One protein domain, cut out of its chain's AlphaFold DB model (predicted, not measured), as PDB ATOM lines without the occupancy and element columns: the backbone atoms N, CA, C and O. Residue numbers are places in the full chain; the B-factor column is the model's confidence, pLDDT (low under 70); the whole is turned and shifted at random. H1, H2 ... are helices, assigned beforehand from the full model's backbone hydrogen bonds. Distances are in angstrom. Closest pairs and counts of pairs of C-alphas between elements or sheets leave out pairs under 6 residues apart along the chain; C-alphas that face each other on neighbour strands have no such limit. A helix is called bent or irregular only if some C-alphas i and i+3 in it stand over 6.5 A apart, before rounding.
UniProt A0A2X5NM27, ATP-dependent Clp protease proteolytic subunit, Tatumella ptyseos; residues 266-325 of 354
ATOM      1  N   ILE A 266     108.973 140.640 132.391       55.12
ATOM      2  CA  ILE A 266     107.742 140.866 131.612       55.12
ATOM      3  C   ILE A 266     106.866 139.607 131.590       55.12
ATOM      4  O   ILE A 266     105.649 139.697 131.754       55.12
ATOM      5  N   GLN A 267     107.469 138.421 131.446       57.06
ATOM      6  CA  GLN A 267     106.732 137.153 131.521       57.06
ATOM      7  C   GLN A 267     106.162 136.902 132.921       57.06
ATOM      8  O   GLN A 267     105.018 136.463 133.042       57.06
ATOM      9  N   ALA A 268     106.919 137.225 133.974       63.28
ATOM     10  CA  ALA A 268     106.433 137.129 135.349       63.28
ATOM     11  C   ALA A 268     105.252 138.083 135.607       63.28
ATOM     12  O   ALA A 268     104.258 137.681 136.214       63.28
ATOM     13  N   LEU A 269     105.313 139.312 135.081       73.00
ATOM     14  CA  LEU A 269     104.228 140.287 135.190       73.00
ATOM     15  C   LEU A 269     102.973 139.862 134.409       73.00
ATOM     16  O   LEU A 269     101.858 139.994 134.914       73.00
ATOM     17  N   ALA A 270     103.136 139.300 133.208       63.59
ATOM     18  CA  ALA A 270     102.026 138.782 132.410       63.59
ATOM     19  C   ALA A 270     101.324 137.600 133.100       63.59
ATOM     20  O   ALA A 270     100.094 137.568 133.173       63.59
ATOM     21  N   ALA A 271     102.094 136.667 133.672       68.19
ATOM     22  CA  ALA A 271     101.550 135.556 134.452       68.19
ATOM     23  C   ALA A 271     100.808 136.053 135.707       68.19
ATOM     24  O   ALA A 271      99.716 135.575 136.019       68.19
ATOM     25  N   GLN A 272     101.354 137.064 136.390       77.12
ATOM     26  CA  GLN A 272     100.715 137.679 137.551       77.12
ATOM     27  C   GLN A 272      99.386 138.360 137.186       77.12
ATOM     28  O   GLN A 272      98.397 138.186 137.898       77.12
ATOM     29  N   LEU A 273      99.330 139.087 136.066       72.38
ATOM     30  CA  LEU A 273      98.115 139.758 135.603       72.38
ATOM     31  C   LEU A 273      97.036 138.753 135.167       72.38
ATOM     32  O   LEU A 273      95.869 138.901 135.530       72.38
ATOM     33  N   GLN A 274      97.416 137.685 134.458       69.44
ATOM     34  CA  GLN A 274      96.497 136.596 134.111       69.44
ATOM     35  C   GLN A 274      95.916 135.933 135.363       69.44
ATOM     36  O   GLN A 274      94.707 135.711 135.449       69.44
ATOM     37  N   GLN A 275      96.754 135.674 136.367       75.69
ATOM     38  CA  GLN A 275      96.303 135.069 137.613       75.69
ATOM     39  C   GLN A 275      95.384 136.008 138.409       75.69
ATOM     40  O   GLN A 275      94.412 135.541 139.006       75.69
ATOM     41  N   GLN A 276      95.617 137.324 138.364       75.81
ATOM     42  CA  GLN A 276      94.721 138.325 138.949       75.81
ATOM     43  C   GLN A 276      93.351 138.350 138.261       75.81
ATOM     44  O   GLN A 276      92.338 138.372 138.952       75.81
ATOM     45  N   ILE A 277      93.303 138.276 136.928       73.38
ATOM     46  CA  ILE A 277      92.046 138.249 136.161       73.38
ATOM     47  C   ILE A 277      91.249 136.970 136.455       73.38
ATOM     48  O   ILE A 277      90.044 137.036 136.707       73.38
ATOM     49  N   ILE A 278      91.914 135.810 136.487       75.44
ATOM     50  CA  ILE A 278      91.276 134.531 136.840       75.44
ATOM     51  C   ILE A 278      90.739 134.580 138.271       75.44
ATOM     52  O   ILE A 278      89.605 134.165 138.516       75.44
ATOM     53  N   THR A 279      91.522 135.119 139.206       83.06
ATOM     54  CA  THR A 279      91.099 135.271 140.603       83.06
ATOM     55  C   THR A 279      89.893 136.200 140.699       83.06
ATOM     56  O   THR A 279      88.899 135.830 141.313       83.06
ATOM     57  N   ALA A 280      89.921 137.352 140.025       79.69
ATOM     58  CA  ALA A 280      88.822 138.315 140.029       79.69
ATOM     59  C   ALA A 280      87.526 137.729 139.447       79.69
ATOM     60  O   ALA A 280      86.463 137.893 140.043       79.69
ATOM     61  N   ASN A 281      87.598 136.993 138.332       81.00
ATOM     62  CA  ASN A 281      86.413 136.356 137.754       81.00
ATOM     63  C   ASN A 281      85.904 135.193 138.620       81.00
ATOM     64  O   ASN A 281      84.698 135.038 138.792       81.00
ATOM     65  N   THR A 282      86.807 134.413 139.221       84.50
ATOM     66  CA  THR A 282      86.436 133.345 140.162       84.50
ATOM     67  C   THR A 282      85.713 133.931 141.373       84.50
ATOM     68  O   THR A 282      84.616 133.486 141.698       84.50
ATOM     69  N   THR A 283      86.264 134.987 141.982       89.56
ATOM     70  CA  THR A 283      85.633 135.716 143.089       89.56
ATOM     71  C   THR A 283      84.263 136.253 142.686       89.56
ATOM     72  O   THR A 283      83.286 135.998 143.385       89.56
ATOM     73  N   ARG A 284      84.151 136.913 141.527       92.62
ATOM     74  CA  ARG A 284      82.879 137.438 141.006       92.62
ATOM     75  C   ARG A 284      81.816 136.345 140.885       92.62
ATOM     76  O   ARG A 284      80.703 136.512 141.376       92.62
ATOM     77  N   VAL A 285      82.159 135.216 140.266       88.94
ATOM     78  CA  VAL A 285      81.244 134.080 140.083       88.94
ATOM     79  C   VAL A 285      80.842 133.472 141.428       88.94
ATOM     80  O   VAL A 285      79.665 133.171 141.631       88.94
ATOM     81  N   THR A 286      81.777 133.312 142.366       93.62
ATOM     82  CA  THR A 286      81.479 132.816 143.717       93.62
ATOM     83  C   THR A 286      80.538 133.757 144.466       93.62
ATOM     84  O   THR A 286      79.544 133.304 145.030       93.62
ATOM     85  N   GLU A 287      80.798 135.063 144.437       92.38
ATOM     86  CA  GLU A 287      79.977 136.046 145.142       92.38
ATOM     87  C   GLU A 287      78.573 136.173 144.538       92.38
ATOM     88  O   GLU A 287      77.601 136.250 145.288       92.38
ATOM     89  N   ILE A 288      78.431 136.136 143.206       91.75
ATOM     90  CA  ILE A 288      77.115 136.125 142.545       91.75
ATOM     91  C   ILE A 288      76.347 134.855 142.906       91.75
ATOM     92  O   ILE A 288      75.173 134.937 143.257       91.75
ATOM     93  N   ASN A 289      76.989 133.684 142.891       92.31
ATOM     94  CA  ASN A 289      76.328 132.454 143.329       92.31
ATOM     95  C   ASN A 289      75.849 132.546 144.787       92.31
ATOM     96  O   ASN A 289      74.737 132.112 145.077       92.31
ATOM     97  N   GLY A 290      76.628 133.179 145.672       94.25
ATOM     98  CA  GLY A 290      76.234 133.434 147.061       94.25
ATOM     99  C   GLY A 290      75.007 134.346 147.205       94.25
ATOM    100  O   GLY A 290      74.180 134.129 148.087       94.25
ATOM    101  N   VAL A 291      74.823 135.325 146.310       94.75
ATOM    102  CA  VAL A 291      73.627 136.197 146.308       94.75
ATOM    103  C   VAL A 291      72.343 135.397 146.082       94.75
ATOM    104  O   VAL A 291      71.322 135.684 146.704       94.75
ATOM    105  N   PHE A 292      72.394 134.377 145.226       95.25
ATOM    106  CA  PHE A 292      71.228 133.575 144.847       95.25
ATOM    107  C   PHE A 292      71.104 132.249 145.611       95.25
ATOM    108  O   PHE A 292      70.136 131.521 145.395       95.25
ATOM    109  N   GLU A 293      72.037 131.928 146.515       93.38
ATOM    110  CA  GLU A 293      72.092 130.650 147.247       93.38
ATOM    111  C   GLU A 293      70.775 130.322 147.971       93.38
ATOM    112  O   GLU A 293      70.304 129.187 147.947       93.38
ATOM    113  N   HIS A 294      70.128 131.343 148.536       91.38
ATOM    114  CA  HIS A 294      68.871 131.216 149.279       91.38
ATOM    115  C   HIS A 294      67.620 131.483 148.420       91.38
ATOM    116  O   HIS A 294      66.503 131.494 148.937       91.38
ATOM    117  N   PHE A 295      67.788 131.691 147.109       91.56
ATOM    118  CA  PHE A 295      66.735 132.118 146.181       91.56
ATOM    119  C   PHE A 295      66.659 131.215 144.934       91.56
ATOM    120  O   PHE A 295      66.779 131.697 143.806       91.56
ATOM    121  N   PRO A 296      66.417 129.898 145.095       87.75
ATOM    122  CA  PRO A 296      66.461 128.936 143.989       87.75
ATOM    123  C   PRO A 296      65.414 129.193 142.893       87.75
ATOM    124  O   PRO A 296      65.602 128.758 141.761       87.75
ATOM    125  N   ALA A 297      64.335 129.923 143.202       88.69
ATOM    126  CA  ALA A 297      63.307 130.315 142.235       88.69
ATOM    127  C   ALA A 297      63.805 131.313 141.168       88.69
ATOM    128  O   ALA A 297      63.169 131.453 140.131       88.69
ATOM    129  N   PHE A 298      64.946 131.974 141.394       91.00
ATOM    130  CA  PHE A 298      65.527 132.975 140.491       91.00
ATOM    131  C   PHE A 298      66.753 132.434 139.736       91.00
ATOM    132  O   PHE A 298      67.715 133.157 139.478       91.00
ATOM    133  N   ALA A 299      66.744 131.140 139.395       86.62
ATOM    134  CA  ALA A 299      67.854 130.485 138.702       86.62
ATOM    135  C   ALA A 299      68.155 131.097 137.319       86.62
ATOM    136  O   ALA A 299      69.323 131.192 136.948       86.62
ATOM    137  N   GLU A 300      67.132 131.551 136.590       87.81
ATOM    138  CA  GLU A 300      67.298 132.236 135.300       87.81
ATOM    139  C   GLU A 300      67.980 133.598 135.476       87.81
ATOM    140  O   GLU A 300      69.025 133.835 134.874       87.81
ATOM    141  N   LEU A 301      67.503 134.425 136.413       89.50
ATOM    142  CA  LEU A 301      68.115 135.719 136.738       89.50
ATOM    143  C   LEU A 301      69.564 135.574 137.237       89.50
ATOM    144  O   LEU A 301      70.430 136.390 136.918       89.50
ATOM    145  N   LYS A 302      69.858 134.509 137.994       92.19
ATOM    146  CA  LYS A 302      71.232 134.162 138.377       92.19
ATOM    147  C   LYS A 302      72.098 133.888 137.147       92.19
ATOM    148  O   LYS A 302      73.216 134.393 137.075       92.19
ATOM    149  N   ASN A 303      71.608 133.093 136.198       89.31
ATOM    150  CA  ASN A 303      72.348 132.761 134.980       89.31
ATOM    151  C   ASN A 303      72.575 134.000 134.103       89.31
ATOM    152  O   ASN A 303      73.669 134.162 133.572       89.31
ATOM    153  N   GLU A 304      71.603 134.909 134.029       88.50
ATOM    154  CA  GLU A 304      71.754 136.212 133.371       88.50
ATOM    155  C   GLU A 304      72.835 137.072 134.042       88.50
ATOM    156  O   GLU A 304      73.683 137.644 133.361       88.50
ATOM    157  N   CYS A 305      72.872 137.119 135.379       86.44
ATOM    158  CA  CYS A 305      73.925 137.823 136.121       86.44
ATOM    159  C   CYS A 305      75.309 137.179 135.932       86.44
ATOM    160  O   CYS A 305      76.321 137.873 135.922       86.44
ATOM    161  N   LEU A 306      75.387 135.853 135.790       83.81
ATOM    162  CA  LEU A 306      76.653 135.159 135.536       83.81
ATOM    163  C   LEU A 306      77.152 135.363 134.097       83.81
ATOM    164  O   LEU A 306      78.364 135.493 133.905       83.81
ATOM    165  N   ALA A 307      76.234 135.409 133.124       82.12
ATOM    166  CA  ALA A 307      76.509 135.658 131.707       82.12
ATOM    167  C   ALA A 307      76.898 137.118 131.415       82.12
ATOM    168  O   ALA A 307      77.622 137.387 130.458       82.12
ATOM    169  N   ASP A 308      76.455 138.054 132.253       85.88
ATOM    170  CA  ASP A 308      76.883 139.449 132.228       85.88
ATOM    171  C   ASP A 308      78.258 139.597 132.907       85.88
ATOM    172  O   ASP A 308      78.400 139.512 134.130       85.88
ATOM    173  N   TYR A 309      79.302 139.809 132.100       78.31
ATOM    174  CA  TYR A 309      80.682 139.954 132.574       78.31
ATOM    175  C   TYR A 309      80.917 141.225 133.402       78.31
ATOM    176  O   TYR A 309      81.849 141.251 134.208       78.31
ATOM    177  N   ALA A 310      80.081 142.254 133.236       83.50
ATOM    178  CA  ALA A 310      80.140 143.479 134.031       83.50
ATOM    179  C   ALA A 310      79.384 143.341 135.362       83.50
ATOM    180  O   ALA A 310      79.611 144.123 136.289       83.50
ATOM    181  N   CYS A 311      78.520 142.326 135.485       82.31
ATOM    182  CA  CYS A 311      77.755 142.089 136.696       82.31
ATOM    183  C   CYS A 311      78.660 141.650 137.849       82.31
ATOM    184  O   CYS A 311      79.381 140.652 137.762       82.31
ATOM    185  N   HIS A 312      78.586 142.385 138.957       90.44
ATOM    186  CA  HIS A 312      79.205 142.046 140.238       90.44
ATOM    187  C   HIS A 312      78.130 141.810 141.308       90.44
ATOM    188  O   HIS A 312      76.960 142.156 141.135       90.44
ATOM    189  N   ALA A 313      78.510 141.259 142.464       91.25
ATOM    190  CA  ALA A 313      77.557 140.835 143.494       91.25
ATOM    191  C   ALA A 313      76.612 141.946 143.999       91.25
ATOM    192  O   ALA A 313      75.500 141.663 144.434       91.25
ATOM    193  N   GLY A 314      77.033 143.215 143.935       91.62
ATOM    194  CA  GLY A 314      76.181 144.367 144.255       91.62
ATOM    195  C   GLY A 314      75.015 144.522 143.278       91.62
ATOM    196  O   GLY A 314      73.866 144.565 143.701       91.62
ATOM    197  N   GLN A 315      75.306 144.496 141.978       89.94
ATOM    198  CA  GLN A 315      74.290 144.569 140.927       89.94
ATOM    199  C   GLN A 315      73.390 143.328 140.915       89.94
ATOM    200  O   GLN A 315      72.179 143.449 140.756       89.94
ATOM    201  N   ALA A 316      73.953 142.139 141.156       91.06
ATOM    202  CA  ALA A 316      73.167 140.917 141.312       91.06
ATOM    203  C   ALA A 316      72.151 141.028 142.468       91.06
ATOM    204  O   ALA A 316      71.000 140.620 142.317       91.06
ATOM    205  N   ARG A 317      72.542 141.636 143.604       94.81
ATOM    206  CA  ARG A 317      71.629 141.907 144.731       94.81
ATOM    207  C   ARG A 317      70.518 142.879 144.350       94.81
ATOM    208  O   ARG A 317      69.372 142.636 144.702       94.81
ATOM    209  N   GLU A 318      70.831 143.955 143.638       92.94
ATOM    210  CA  GLU A 318      69.831 144.941 143.200       92.94
ATOM    211  C   GLU A 318      68.823 144.353 142.209       92.94
ATOM    212  O   GLU A 318      67.617 144.579 142.339       92.94
ATOM    213  N   ARG A 319      69.295 143.541 141.256       92.75
ATOM    214  CA  ARG A 319      68.423 142.825 140.315       92.75
ATOM    215  C   ARG A 319      67.518 141.835 141.044       92.75
ATOM    216  O   ARG A 319      66.315 141.814 140.797       92.75
ATOM    217  N   LEU A 320      68.065 141.078 141.997       92.00
ATOM    218  CA  LEU A 320      67.283 140.166 142.832       92.00
ATOM    219  C   LEU A 320      66.244 140.912 143.686       92.00
ATOM    220  O   LEU A 320      65.101 140.478 143.764       92.00
ATOM    221  N   LEU A 321      66.603 142.047 144.294       89.19
ATOM    222  CA  LEU A 321      65.672 142.877 145.071       89.19
ATOM    223  C   LEU A 321      64.537 143.430 144.204       89.19
ATOM    224  O   LEU A 321      63.384 143.413 144.633       89.19
ATOM    225  N   THR A 322      64.850 143.876 142.986       90.50
ATOM    226  CA  THR A 322      63.845 144.321 142.012       90.50
ATOM    227  C   THR A 322      62.877 143.187 141.679       90.50
ATOM    228  O   THR A 322      61.669 143.354 141.832       90.50
ATOM    229  N   ALA A 323      63.399 142.006 141.339       87.12
ATOM    230  CA  ALA A 323      62.590 140.839 140.994       87.12
ATOM    231  C   ALA A 323      61.734 140.325 142.173       87.12
ATOM    232  O   ALA A 323      60.607 139.867 141.989       87.12
ATOM    233  N   LEU A 324      62.229 140.446 143.410       86.12
ATOM    234  CA  LEU A 324      61.447 140.165 144.619       86.12
ATOM    235  C   LEU A 324      60.319 141.192 144.841       86.12
ATOM    236  O   LEU A 324      59.289 140.848 145.419       86.12
ATOM    237  N   GLY A 325      60.500 142.434 144.383       81.38
ATOM    238  CA  GLY A 325      59.528 143.522 144.503       81.38
ATOM    239  C   GLY A 325      58.390 143.485 143.478       81.38
ATOM    240  O   GLY A 325      57.297 143.963 143.784       81.38
TER     241      GLY A 325
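Overview. This is residues 266 to 325 of the 354 residues of the protein "ATP-dependent Clp protease proteolytic subunit" of Tatumella ptyseos (UniProt A0A2X5NM27). One long helix, H1, has its last part packed with two short helices, H2 and H3, in a small three-helix head, while residues 266 to 280 of H1 stick out as a free arm that makes much of the length. The chain turns back after H1 into H2 and turns again into H3, an up-and-down bundle in which each helix runs against the one before it. The printed part has 60 residues with three named helices, in the order H1, H2, H3, and no named strand; the class is all helix. The whole is loose, with a radius of gyration of the C-alphas of 14.2 A, and spans 50 by 16 by 15 A.

Arrangement. H1, residues 266 to 292, touches H3, residues 313 to 325, with residues 284 to 292 alone; the closest C-alphas are those of Ile 288 and Ala 313, 4.8 A apart. These two run the same way at a shallow tilt of 19 degrees. H1 touches H2, residues 296 to 307, with residues 285 to 292 alone, and the closest C-alphas are those of Phe 292 and Lys 302, 6.5 A apart. H1 and H2 form a helical hairpin, opposite ways at a shallow tilt of 23 degrees. H2 and H3 form a second helical hairpin, opposite ways at a steep tilt of 41 degrees; H3 touches H2 with residues 316 to 320 alone, closest at the C-alphas of Cys 305 and Ala 316, 6.1 A apart. In H1 and H3 every O i to N i+4 pair is within hydrogen-bond range; in H2 6 of 8 are.

Along the chain. H1 begins at C-alpha 266 (107.742, 140.866, 131.612) and ends at C-alpha 292 (71.228, 133.575, 144.847), 39.5 A away. H2 measures 17.2 A from first to last C-alpha and is irregular, with C-alphas 297 and 300 8.2 A apart. H3 measures 18.3 A and ends at C-alpha 325 (59.528, 143.522, 144.503).

Size, cuts and confidence. The C-alphas of Ile 266 and Gly 325 are the two farthest apart, at 50.0 A. Without residues 266 to 280, which stand free, the body spans 28 by 16 by 15 A. The printed part has no cut, and the links H1 to H2 and H2 to H3 are tight. The mean pLDDT of the printed part is 84.6; residues 266 to 268, 270 to 271 and 274 are under 70.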